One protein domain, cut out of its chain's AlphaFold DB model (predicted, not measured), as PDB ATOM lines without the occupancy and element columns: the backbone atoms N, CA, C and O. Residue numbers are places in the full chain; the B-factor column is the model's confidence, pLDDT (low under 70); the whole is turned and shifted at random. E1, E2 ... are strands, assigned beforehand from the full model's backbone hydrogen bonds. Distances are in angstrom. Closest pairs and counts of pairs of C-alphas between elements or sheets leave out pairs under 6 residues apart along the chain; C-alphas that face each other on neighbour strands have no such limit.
ATOM      1  N   ALA A  65     194.152 152.997 117.053       80.69
ATOM      2  CA  ALA A  65     193.316 154.193 117.069       80.69
ATOM      3  C   ALA A  65     191.868 154.072 116.583       80.69
ATOM      4  O   ALA A  65     191.611 153.762 115.422       80.69
ATOM      5  N   THR A  66     190.916 154.372 117.477       82.69
ATOM      6  CA  THR A  66     189.468 154.326 117.212       82.69
ATOM      7  C   THR A  66     188.736 155.397 118.013       82.69
ATOM      8  O   THR A  66     189.040 155.599 119.183       82.69
ATOM      9  N   ALA A  67     187.717 156.021 117.427       80.38
ATOM     10  CA  ALA A  67     186.543 156.473 118.169       80.38
ATOM     11  C   ALA A  67     185.357 156.689 117.207       80.38
ATOM     12  O   ALA A  67     185.505 156.515 115.998       80.38
ATOM     13  N   ASN A  68     184.167 156.953 117.741       79.38
ATOM     14  CA  ASN A  68     182.903 156.798 117.021       79.38
ATOM     15  C   ASN A  68     181.793 157.613 117.694       79.38
ATOM     16  O   ASN A  68     181.595 157.460 118.899       79.38
ATOM     17  N   ALA A  69     181.003 158.402 116.959       75.12
ATOM     18  CA  ALA A  69     179.756 158.897 117.531       75.12
ATOM     19  C   ALA A  69     178.592 159.110 116.556       75.12
ATOM     20  O   ALA A  69     178.751 159.425 115.376       75.12
ATOM     21  N   GLY A  70     177.395 158.914 117.111       67.81
ATOM     22  CA  GLY A  70     176.120 158.942 116.400       67.81
ATOM     23  C   GLY A  70     175.443 160.314 116.356       67.81
ATOM     24  O   GLY A  70     176.082 161.348 116.539       67.81
ATOM     25  N   ALA A  71     174.123 160.277 116.142       60.06
ATOM     26  CA  ALA A  71     173.228 161.353 115.688       60.06
ATOM     27  C   ALA A  71     173.544 162.808 116.102       60.06
ATOM     28  O   ALA A  71     173.350 163.709 115.289       60.06
ATOM     29  N   SER A  72     174.024 163.053 117.325       67.62
ATOM     30  CA  SER A  72     174.393 164.404 117.779       67.62
ATOM     31  C   SER A  72     175.591 164.440 118.742       67.62
ATOM     32  O   SER A  72     175.655 165.355 119.555       67.62
ATOM     33  N   GLY A  73     176.465 163.429 118.769       69.62
ATOM     34  CA  GLY A  73     177.552 163.353 119.767       69.62
ATOM     35  C   GLY A  73     178.778 164.226 119.460       69.62
ATOM     36  O   GLY A  73     178.729 165.105 118.605       69.62
ATOM     37  N   LEU A  74     179.906 163.902 120.102       74.94
ATOM     38  CA  LEU A  74     181.311 164.224 119.789       74.94
ATOM     39  C   LEU A  74     182.165 163.100 120.424       74.94
ATOM     40  O   LEU A  74     181.873 162.731 121.550       74.94
ATOM     41  N   ALA A  75     183.184 162.525 119.779       81.81
ATOM     42  CA  ALA A  75     183.913 161.374 120.351       81.81
ATOM     43  C   ALA A  75     185.414 161.401 120.052       81.81
ATOM     44  O   ALA A  75     185.909 160.602 119.266       81.81
ATOM     45  N   LEU A  76     186.165 162.319 120.654       83.44
ATOM     46  CA  LEU A  76     187.603 162.410 120.401       83.44
ATOM     47  C   LEU A  76     188.335 161.184 120.966       83.44
ATOM     48  O   LEU A  76     188.045 160.730 122.069       83.44
ATOM     49  N   ALA A  77     189.365 160.701 120.280       85.62
ATOM     50  CA  ALA A  77     190.380 159.882 120.932       85.62
ATOM     51  C   ALA A  77     191.792 160.261 120.464       85.62
ATOM     52  O   ALA A  77     191.933 160.907 119.428       85.62
ATOM     53  N   ILE A  78     192.810 159.872 121.234       84.12
ATOM     54  CA  ILE A  78     194.253 160.058 121.039       84.12
ATOM     55  C   ILE A  78     194.987 158.860 121.669       84.12
ATOM     56  O   ILE A  78     194.663 158.462 122.777       84.12
ATOM     57  N   ALA A  79     196.001 158.283 121.029       84.94
ATOM     58  CA  ALA A  79     196.963 157.386 121.669       84.94
ATOM     59  C   ALA A  79     198.237 157.260 120.835       84.94
ATOM     60  O   ALA A  79     198.172 157.170 119.618       84.94
ATOM     61  N   SER A  80     199.392 157.208 121.487       82.38
ATOM     62  CA  SER A  80     200.707 157.231 120.837       82.38
ATOM     63  C   SER A  80     201.692 156.309 121.557       82.38
ATOM     64  O   SER A  80     201.440 155.889 122.688       82.38
ATOM     65  N   GLY A  81     202.816 155.967 120.919       80.88
ATOM     66  CA  GLY A  81     203.927 155.269 121.585       80.88
ATOM     67  C   GLY A  81     203.597 153.878 122.150       80.88
ATOM     68  O   GLY A  81     204.166 153.507 123.171       80.88
ATOM     69  N   GLY A  82     202.662 153.129 121.558       77.88
ATOM     70  CA  GLY A  82     202.190 151.828 122.053       77.88
ATOM     71  C   GLY A  82     200.924 151.872 122.923       77.88
ATOM     72  O   GLY A  82     200.605 150.874 123.574       77.88
ATOM     73  N   GLY A  83     200.225 153.011 122.972       83.81
ATOM     74  CA  GLY A  83     198.946 153.155 123.673       83.81
ATOM     75  C   GLY A  83     197.732 152.650 122.876       83.81
ATOM     76  O   GLY A  83     197.816 152.318 121.695       83.81
ATOM     77  N   THR A  84     196.563 152.592 123.508       88.25
ATOM     78  CA  THR A  84     195.276 152.304 122.853       88.25
ATOM     79  C   THR A  84     194.160 153.067 123.555       88.25
ATOM     80  O   THR A  84     194.036 153.018 124.773       88.25
ATOM     81  N   ALA A  85     193.340 153.776 122.796       88.00
ATOM     82  CA  ALA A  85     192.249 154.609 123.290       88.00
ATOM     83  C   ALA A  85     191.029 154.516 122.369       88.00
ATOM     84  O   ALA A  85     191.166 154.692 121.155       88.00
ATOM     85  N   THR A  86     189.860 154.306 122.968       88.31
ATOM     86  CA  THR A  86     188.549 154.268 122.315       88.31
ATOM     87  C   THR A  86     187.650 155.327 122.941       88.31
ATOM     88  O   THR A  86     187.610 155.455 124.162       88.31
ATOM     89  N   SER A  87     186.907 156.066 122.121       86.19
ATOM     90  CA  SER A  87     185.832 156.962 122.566       86.19
ATOM     91  C   SER A  87     184.548 156.673 121.791       86.19
ATOM     92  O   SER A  87     184.585 156.445 120.580       86.19
ATOM     93  N   THR A  88     183.414 156.642 122.490       83.75
ATOM     94  CA  THR A  88     182.107 156.310 121.908       83.75
ATOM     95  C   THR A  88     181.026 157.239 122.444       83.75
ATOM     96  O   THR A  88     180.768 157.242 123.648       83.75
ATOM     97  N   ALA A  89     180.352 157.992 121.568       79.94
ATOM     98  CA  ALA A  89     179.310 158.938 121.981       79.94
ATOM     99  C   ALA A  89     177.985 158.813 121.224       79.94
ATOM    100  O   ALA A  89     177.907 158.391 120.068       79.94
ATOM    101  N   GLN A  90     176.923 159.252 121.892       71.94
ATOM    102  CA  GLN A  90     175.574 159.349 121.342       71.94
ATOM    103  C   GLN A  90     175.041 160.783 121.520       71.94
ATOM    104  O   GLN A  90     175.822 161.719 121.664       71.94
ATOM    105  N   SER A  91     173.728 160.981 121.427       69.06
ATOM    106  CA  SER A  91     173.036 162.278 121.376       69.06
ATOM    107  C   SER A  91     173.547 163.347 122.366       69.06
ATOM    108  O   SER A  91     173.234 163.287 123.548       69.06
ATOM    109  N   LEU A  92     174.248 164.371 121.856       66.62
ATOM    110  CA  LEU A  92     174.827 165.519 122.581       66.62
ATOM    111  C   LEU A  92     175.945 165.179 123.589       66.62
ATOM    112  O   LEU A  92     176.311 166.023 124.405       66.62
ATOM    113  N   LEU A  93     176.513 163.972 123.526       76.62
ATOM    114  CA  LEU A  93     177.537 163.501 124.467       76.62
ATOM    115  C   LEU A  93     178.945 163.738 123.911       76.62
ATOM    116  O   LEU A  93     179.133 163.559 122.711       76.62
ATOM    117  N   GLY A  94     179.927 164.101 124.749       79.81
ATOM    118  CA  GLY A  94     181.268 164.510 124.287       79.81
ATOM    119  C   GLY A  94     182.499 163.860 124.945       79.81
ATOM    120  O   GLY A  94     183.321 164.601 125.482       79.81
ATOM    121  N   PRO A  95     182.659 162.522 124.920       83.06
ATOM    122  CA  PRO A  95     183.833 161.807 125.420       83.06
ATOM    123  C   PRO A  95     185.131 162.077 124.638       83.06
ATOM    124  O   PRO A  95     185.167 162.029 123.405       83.06
ATOM    125  N   ALA A  96     186.235 162.247 125.367       86.81
ATOM    126  CA  ALA A  96     187.604 162.262 124.856       86.81
ATOM    127  C   ALA A  96     188.459 161.169 125.524       86.81
ATOM    128  O   ALA A  96     188.515 161.108 126.749       86.81
ATOM    129  N   ALA A  97     189.168 160.346 124.745       89.62
ATOM    130  CA  ALA A  97     190.034 159.264 125.243       89.62
ATOM    131  C   ALA A  97     191.510 159.477 124.860       89.62
ATOM    132  O   ALA A  97     191.778 159.730 123.699       89.62
ATOM    133  N   ILE A  98     192.483 159.377 125.773       89.25
ATOM    134  CA  ILE A  98     193.894 159.741 125.510       89.25
ATOM    135  C   ILE A  98     194.871 158.713 126.123       89.25
ATOM    136  O   ILE A  98     195.033 158.711 127.334       89.25
ATOM    137  N   ALA A  99     195.568 157.871 125.350       90.88
ATOM    138  CA  ALA A  99     196.490 156.844 125.877       90.88
ATOM    139  C   ALA A  99     197.950 156.998 125.387       90.88
ATOM    140  O   ALA A  99     198.279 156.659 124.257       90.88
ATOM    141  N   MET A 100     198.867 157.485 126.223       88.44
ATOM    142  CA  MET A 100     200.228 157.851 125.795       88.44
ATOM    143  C   MET A 100     201.311 156.926 126.368       88.44
ATOM    144  O   MET A 100     201.605 156.959 127.563       88.44
ATOM    145  N   GLY A 101     201.957 156.152 125.494       84.88
ATOM    146  CA  GLY A 101     203.055 155.235 125.818       84.88
ATOM    147  C   GLY A 101     202.632 153.760 125.908       84.88
ATOM    148  O   GLY A 101     201.440 153.445 125.888       84.88
ATOM    149  N   PRO A 102     203.591 152.824 126.024       85.75
ATOM    150  CA  PRO A 102     203.306 151.401 125.883       85.75
ATOM    151  C   PRO A 102     202.412 150.899 127.020       85.75
ATOM    152  O   PRO A 102     202.626 151.224 128.191       85.75
ATOM    153  N   GLY A 103     201.386 150.119 126.673       83.06
ATOM    154  CA  GLY A 103     200.423 149.557 127.627       83.06
ATOM    155  C   GLY A 103     199.351 150.533 128.136       83.06
ATOM    156  O   GLY A 103     198.416 150.078 128.807       83.06
ATOM    157  N   ALA A 104     199.459 151.825 127.790       89.56
ATOM    158  CA  ALA A 104     198.444 152.834 128.077       89.56
ATOM    159  C   ALA A 104     197.109 152.437 127.432       89.56
ATOM    160  O   ALA A 104     197.075 152.051 126.263       89.56
ATOM    161  N   SER A 105     196.009 152.531 128.177       90.25
ATOM    162  CA  SER A 105     194.692 152.058 127.737       90.25
ATOM    163  C   SER A 105     193.597 153.032 128.149       90.25
ATOM    164  O   SER A 105     193.522 153.371 129.326       90.25
ATOM    165  N   VAL A 106     192.709 153.429 127.240       89.94
ATOM    166  CA  VAL A 106     191.497 154.192 127.578       89.94
ATOM    167  C   VAL A 106     190.274 153.628 126.857       89.94
ATOM    168  O   VAL A 106     190.317 153.418 125.650       89.94
ATOM    169  N   ASP A 107     189.168 153.459 127.577       88.62
ATOM    170  CA  ASP A 107     187.830 153.321 126.993       88.62
ATOM    171  C   ASP A 107     186.883 154.376 127.593       88.62
ATOM    172  O   ASP A 107     186.619 154.389 128.803       88.62
ATOM    173  N   ALA A 108     186.425 155.304 126.751       84.56
ATOM    174  CA  ALA A 108     185.570 156.432 127.105       84.56
ATOM    175  C   ALA A 108     184.233 156.353 126.357       84.56
ATOM    176  O   ALA A 108     184.035 156.983 125.318       84.56
ATOM    177  N   THR A 109     183.294 155.584 126.896       81.12
ATOM    178  CA  THR A 109     181.914 155.565 126.402       81.12
ATOM    179  C   THR A 109     181.061 156.521 127.234       81.12
ATOM    180  O   THR A 109     181.008 156.390 128.453       81.12
ATOM    181  N   ALA A 110     180.394 157.485 126.593       71.12
ATOM    182  CA  ALA A 110     179.449 158.383 127.260       71.12
ATOM    183  C   ALA A 110     178.002 157.921 127.050       71.12
ATOM    184  O   ALA A 110     177.638 157.466 125.964       71.12
ATOM    185  N   ILE A 111     177.193 158.036 128.108       64.19
ATOM    186  CA  ILE A 111     175.835 157.468 128.192       64.19
ATOM    187  C   ILE A 111     174.838 158.494 128.757       64.19
ATOM    188  O   ILE A 111     173.746 158.638 128.210       64.19
ATOM    189  N   ASP A 112     175.226 159.253 129.785       65.94
ATOM    190  CA  ASP A 112     174.498 160.445 130.248       65.94
ATOM    191  C   ASP A 112     174.900 161.700 129.453       65.94
ATOM    192  O   ASP A 112     176.031 161.741 128.960       65.94
ATOM    193  N   PRO A 113     174.049 162.755 129.392       58.03
ATOM    194  CA  PRO A 113     174.446 164.111 128.983       58.03
ATOM    195  C   PRO A 113     175.684 164.580 129.760       58.03
ATOM    196  O   PRO A 113     175.585 165.009 130.908       58.03
ATOM    197  N   GLY A 114     176.847 164.491 129.110       64.50
ATOM    198  CA  GLY A 114     178.161 164.605 129.736       64.50
ATOM    199  C   GLY A 114     179.256 164.979 128.737       64.50
ATOM    200  O   GLY A 114     179.207 164.606 127.560       64.50
ATOM    201  N   LEU A 115     180.260 165.706 129.228       76.12
ATOM    202  CA  LEU A 115     181.509 165.978 128.513       76.12
ATOM    203  C   LEU A 115     182.624 165.289 129.302       76.12
ATOM    204  O   LEU A 115     183.173 165.859 130.249       76.12
ATOM    205  N   SER A 116     182.890 164.031 128.956       85.69
ATOM    206  CA  SER A 116     183.848 163.191 129.666       85.69
ATOM    207  C   SER A 116     185.232 163.238 129.030       85.69
ATOM    208  O   SER A 116     185.385 163.243 127.816       85.69
ATOM    209  N   ILE A 117     186.275 163.270 129.851       87.44
ATOM    210  CA  ILE A 117     187.675 163.251 129.425       87.44
ATOM    211  C   ILE A 117     188.356 162.097 130.153       87.44
ATOM    212  O   ILE A 117     188.153 161.920 131.350       87.44
ATOM    213  N   ALA A 118     189.168 161.320 129.448       89.88
ATOM    214  CA  ALA A 118     189.820 160.124 129.955       89.88
ATOM    215  C   ALA A 118     191.250 160.033 129.405       89.88
ATOM    216  O   ALA A 118     191.466 160.152 128.202       89.88
ATOM    217  N   VAL A 119     192.235 159.842 130.283       90.56
ATOM    218  CA  VAL A 119     193.671 159.930 129.991       90.56
ATOM    219  C   VAL A 119     194.432 158.822 130.723       90.56
ATOM    220  O   VAL A 119     194.321 158.692 131.939       90.56
ATOM    221  N   ALA A 120     195.260 158.065 130.010       93.44
ATOM    222  CA  ALA A 120     196.186 157.077 130.550       93.44
ATOM    223  C   ALA A 120     197.604 157.320 130.015       93.44
ATOM    224  O   ALA A 120     197.796 157.569 128.826       93.44
ATOM    225  N   MET A 121     198.605 157.203 130.881       90.00
ATOM    226  CA  MET A 121     200.016 157.127 130.496       90.00
ATOM    227  C   MET A 121     200.458 155.660 130.359       90.00
ATOM    228  O   MET A 121     199.671 154.740 130.583       90.00
ATOM    229  N   SER A 122     201.722 155.423 129.996       92.50
ATOM    230  CA  SER A 122     202.313 154.081 129.885       92.50
ATOM    231  C   SER A 122     202.019 153.212 131.116       92.50
ATOM    232  O   SER A 122     202.090 153.680 132.250       92.50
ATOM    233  N   GLY A 123     201.640 151.953 130.879       86.62
ATOM    234  CA  GLY A 123     201.192 150.998 131.902       86.62
ATOM    235  C   GLY A 123     199.804 151.267 132.511       86.62
ATOM    236  O   GLY A 123     199.192 150.337 133.038       86.62
ATOM    237  N   ALA A 124     199.272 152.485 132.404       91.62
ATOM    238  CA  ALA A 124     198.017 152.869 133.035       91.62
ATOM    239  C   ALA A 124     196.782 152.490 132.202       91.62
ATOM    240  O   ALA A 124     196.831 152.372 130.974       91.62
ATOM    241  N   LYS A 125     195.639 152.323 132.872       90.69
ATOM    242  CA  LYS A 125     194.350 152.015 132.245       90.69
ATOM    243  C   LYS A 125     193.228 152.881 132.796       90.69
ATOM    244  O   LYS A 125     193.102 153.015 134.013       90.69
ATOM    245  N   VAL A 126     192.393 153.388 131.893       89.75
ATOM    246  CA  VAL A 126     191.102 154.017 132.174       89.75
ATOM    247  C   VAL A 126     189.981 153.246 131.486       89.75
ATOM    248  O   VAL A 126     190.097 152.903 130.311       89.75
ATOM    249  N   THR A 127     188.870 153.037 132.188       86.81
ATOM    250  CA  THR A 127     187.622 152.512 131.612       86.81
ATOM    251  C   THR A 127     186.417 153.248 132.184       86.81
ATOM    252  O   THR A 127     186.362 153.467 133.397       86.81
ATOM    253  N   THR A 128     185.444 153.562 131.331       82.06
ATOM    254  CA  THR A 128     184.133 154.108 131.720       82.06
ATOM    255  C   THR A 128     183.081 153.003 131.620       82.06
ATOM    256  O   THR A 128     182.960 152.385 130.563       82.06
ATOM    257  N   ASP A 129     182.351 152.711 132.700       73.44
ATOM    258  CA  ASP A 129     181.329 151.651 132.715       73.44
ATOM    259  C   ASP A 129     179.934 152.133 132.253       73.44
ATOM    260  O   ASP A 129     179.681 153.324 132.058       73.44
ATOM    261  N   SER A 130     178.992 151.194 132.101       62.00
ATOM    262  CA  SER A 130     177.609 151.493 131.692       62.00
ATOM    263  C   SER A 130     176.786 152.304 132.707       62.00
ATOM    264  O   SER A 130     175.664 152.692 132.395       62.00
ATOM    265  N   ALA A 131     177.318 152.554 133.905       69.56
ATOM    266  CA  ALA A 131     176.752 153.411 134.946       69.56
ATOM    267  C   ALA A 131     177.584 154.702 135.127       69.56
ATOM    268  O   ALA A 131     177.580 155.316 136.203       69.56
ATOM    269  N   ASN A 132     178.306 155.099 134.068       67.94
ATOM    270  CA  ASN A 132     179.112 156.315 133.972       67.94
ATOM    271  C   ASN A 132     180.152 156.421 135.108       67.94
ATOM    272  O   ASN A 132     180.410 157.496 135.658       67.94
ATOM    273  N   GLN A 133     180.693 155.272 135.535       79.38
ATOM    274  CA  GLN A 133     181.760 155.194 136.528       79.38
ATOM    275  C   GLN A 133     183.115 155.108 135.849       79.38
ATOM    276  O   GLN A 133     183.342 154.268 134.978       79.38
ATOM    277  N   PHE A 134     184.039 155.939 136.312       84.69
ATOM    278  CA  PHE A 134     185.410 155.964 135.837       84.69
ATOM    279  C   PHE A 134     186.298 155.110 136.745       84.69
ATOM    280  O   PHE A 134     186.339 155.322 137.957       84.69
ATOM    281  N   SER A 135     187.036 154.170 136.157       89.00
ATOM    282  CA  SER A 135     188.079 153.397 136.836       89.00
ATOM    283  C   SER A 135     189.444 153.755 136.258       89.00
ATOM    284  O   SER A 135     189.599 153.768 135.039       89.00
ATOM    285  N   CYS A 136     190.417 154.043 137.127       90.50
ATOM    286  CA  CYS A 136     191.798 154.403 136.790       90.50
ATOM    287  C   CYS A 136     192.740 153.440 137.526       90.50
ATOM    288  O   CYS A 136     192.563 153.220 138.723       90.50
ATOM    289  N   SER A 137     193.741 152.869 136.852       91.69
ATOM    290  CA  SER A 137     194.640 151.870 137.459       91.69
ATOM    291  C   SER A 137     196.000 151.758 136.759       91.69
ATOM    292  O   SER A 137     196.161 152.234 135.638       91.69
ATOM    293  N   GLY A 138     196.972 151.100 137.403       85.50
ATOM    294  CA  GLY A 138     198.207 150.588 136.783       85.50
ATOM    295  C   GLY A 138     199.340 151.594 136.558       85.50
ATOM    296  O   GLY A 138     200.483 151.179 136.391       85.50
ATOM    297  N   GLY A 139     199.044 152.891 136.573       86.88
ATOM    298  CA  GLY A 139     200.025 153.966 136.428       86.88
ATOM    299  C   GLY A 139     199.360 155.340 136.501       86.88
ATOM    300  O   GLY A 139     198.228 155.460 136.983       86.88
ATOM    301  N   VAL A 140     200.013 156.374 135.963       91.38
ATOM    302  CA  VAL A 140     199.432 157.724 135.860       91.38
ATOM    303  C   VAL A 140     198.225 157.724 134.914       91.38
ATOM    304  O   VAL A 140     198.365 157.520 133.709       91.38
ATOM    305  N   ALA A 141     197.038 157.980 135.460       91.25
ATOM    306  CA  ALA A 141     195.786 158.082 134.719       91.25
ATOM    307  C   ALA A 141     194.814 159.064 135.387       91.25
ATOM    308  O   ALA A 141     194.822 159.247 136.602       91.25
ATOM    309  N   PHE A 142     193.946 159.672 134.588       91.44
ATOM    310  CA  PHE A 142     192.881 160.568 135.025       91.44
ATOM    311  C   PHE A 142     191.644 160.337 134.166       91.44
ATOM    312  O   PHE A 142     191.765 160.149 132.958       91.44
ATOM    313  N   ALA A 143     190.457 160.425 134.751       90.00
ATOM    314  CA  ALA A 143     189.236 160.571 133.978       90.00
ATOM    315  C   ALA A 143     188.160 161.325 134.750       90.00
ATOM    316  O   ALA A 143     188.175 161.345 135.979       90.00
ATOM    317  N   GLY A 144     187.187 161.880 134.039       87.00
ATOM    318  CA  GLY A 144     185.965 162.383 134.644       87.00
ATOM    319  C   GLY A 144     185.018 163.053 133.664       87.00
ATOM    320  O   GLY A 144     185.381 163.333 132.525       87.00
ATOM    321  N   ASP A 145     183.806 163.319 134.133       85.75
ATOM    322  CA  ASP A 145     182.750 164.036 133.425       85.75
ATOM    323  C   ASP A 145     182.444 165.365 134.126       85.75
ATOM    324  O   ASP A 145     182.202 165.430 135.333       85.75
ATOM    325  N   LEU A 146     182.449 166.433 133.332       79.38
ATOM    326  CA  LEU A 146     182.269 167.809 133.786       79.38
ATOM    327  C   LEU A 146     180.824 168.135 134.197       79.38
ATOM    328  O   LEU A 146     180.628 169.113 134.916       79.38
ATOM    329  N   LEU A 147     179.827 167.345 133.774       80.38
ATOM    330  CA  LEU A 147     178.421 167.572 134.137       80.38
ATOM    331  C   LEU A 147     177.983 166.790 135.384       80.38
ATOM    332  O   LEU A 147     177.212 167.321 136.182       80.38
ATOM    333  N   THR A 148     178.512 165.586 135.618       78.31
ATOM    334  CA  THR A 148     178.264 164.832 136.864       78.31
ATOM    335  C   THR A 148     179.295 165.087 137.975       78.31
ATOM    336  O   THR A 148     179.074 164.662 139.109       78.31
ATOM    337  N   LEU A 149     180.417 165.761 137.676       79.62
ATOM    338  CA  LEU A 149     181.597 165.919 138.551       79.62
ATOM    339  C   LEU A 149     182.172 164.584 139.074       79.62
ATOM    340  O   LEU A 149     182.865 164.541 140.094       79.62
ATOM    341  N   ARG A 150     181.902 163.479 138.371       84.88
ATOM    342  CA  ARG A 150     182.451 162.152 138.675       84.88
ATOM    343  C   ARG A 150     183.772 161.964 137.948       84.88
ATOM    344  O   ARG A 150     183.960 162.487 136.856       84.88
ATOM    345  N   GLY A 151     184.671 161.175 138.524       86.62
ATOM    346  CA  GLY A 151     185.964 160.896 137.918       86.62
ATOM    347  C   GLY A 151     186.825 159.952 138.739       86.62
ATOM    348  O   GLY A 151     186.455 159.549 139.842       86.62
ATOM    349  N   CYS A 152     187.988 159.623 138.192       88.94
ATOM    350  CA  CYS A 152     189.046 158.887 138.862       88.94
ATOM    351  C   CYS A 152     190.400 159.554 138.617       88.94
ATOM    352  O   CYS A 152     190.617 160.249 137.626       88.94
ATOM    353  N   ILE A 153     191.336 159.308 139.527       89.50
ATOM    354  CA  ILE A 153     192.744 159.634 139.340       89.50
ATOM    355  C   ILE A 153     193.581 158.483 139.890       89.50
ATOM    356  O   ILE A 153     193.264 157.907 140.930       89.50
ATOM    357  N   SER A 154     194.641 158.144 139.171       89.75
ATOM    358  CA  SER A 154     195.676 157.206 139.578       89.75
ATOM    359  C   SER A 154     197.020 157.894 139.381       89.75
ATOM    360  O   SER A 154     197.304 158.434 138.314       89.75
ATOM    361  N   THR A 155     197.842 157.893 140.425       83.12
ATOM    362  CA  THR A 155     199.223 158.409 140.426       83.12
ATOM    363  C   THR A 155     200.173 157.320 140.932       83.12
ATOM    364  O   THR A 155     201.067 157.592 141.735       83.12
ATOM    365  N   GLN A 156     199.854 156.080 140.558       64.38
ATOM    366  CA  GLN A 156     200.495 154.834 140.978       64.38
ATOM    367  C   GLN A 156     201.792 154.578 140.202       64.38
ATOM    368  O   GLN A 156     201.848 154.997 139.023       64.38
TER     369      GLN A 156
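AT A GLANCE: This is residues 65 to 156 of the 156 residues of the protein "Protein kinase" of Rhodococcus cavernicola (UniProt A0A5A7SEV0). The chain winds in stacked, flattened turns, like a short solenoid: strands E1 to E7 fall in turn into one and the other of two sheets that lie face to face with their strands nearly aligned. Two hairpins, E7 with E8 and E9 with E10, finish the stack, one in each sheet of this well-formed sandwich. The printed part has 92 residues, with no named helix and ten named strands, E1 to E10 in chain order; the class is all strand. Both sheets are mixed, in the orders E1 E3 E5 E7 E8 and E2 E4 E6 E9 E10. The whole is compact, with a radius of gyration of the C-alphas of 11.8 A and spans of 33 by 25 by 17 A.

IN THESE COORDINATES: Find C-alpha 65 at (193.316, 154.193, 117.069), where E1, residues 65 to 69, begins. Next come E2, residues 76 to 80, and E3, residues 84 to 89, 17.3 A long. E4 holds residues 96 to 100 and E5 residues 105 to 109. At C-alpha 116, (183.848, 163.191, 129.666), begins E6, residues 116 to 121, 17.3 A long. E7 is residues 125 to 128 and E8 residues 134 to 137. E9, residues 140 to 145, measures 18.0 A, and E10, residues 150 to 155, 17.3 A, ending at C-alpha 155, (199.223, 158.409, 140.426).

HOW THE PARTS SIT: Look first at E1 and E3, parallel at 5 degrees, with N 68 and O 87 2.9 A apart, within hydrogen-bond range. E3 and E5 are parallel, with N 106 and O 84 at 2.8 A, and E5 and E7 are parallel, with N 126 and O 105 at 2.8 A. The hairpin E7 and E8 is antiparallel at 167 degrees, with N 125 and O 137 at 2.8 A. In the other sheet E2 and E4 are parallel, with N 78 and O 97 at 2.7 A, and so are E4 and E6, with N 98 and O 118 at 2.7 A. E6 and E9 are antiparallel, with N 119 and O 142 at 2.7 A, as is the hairpin E9 and E10, with N 152 and O 143 at 2.8 A. The sheets form a sandwich, two sheets face to face, their facing parts 7.7 A centre to centre and their strands at 3 degrees. Across it, the closest C-alphas of E3 and E4 are those of Ala 85 and Ala 99, 5.4 A apart; those of E8 and E10 are Phe 134 and Gly 151, 5.4 A apart. E1 and E10 are apart.

THE WHOLE: The two farthest C-alphas, those of Ala 71 and Gln 156, are 37.8 A apart. The printed part has no cut, and no link is long; those from E1 to E2, E3 to E4 and E5 to E6 are short, the others tight. The mean pLDDT of the printed part is 82.0; look for values under 70 at residues 70 to 73, 91 to 92, 111 to 114, 130 to 132 and 156, the chain's last residue.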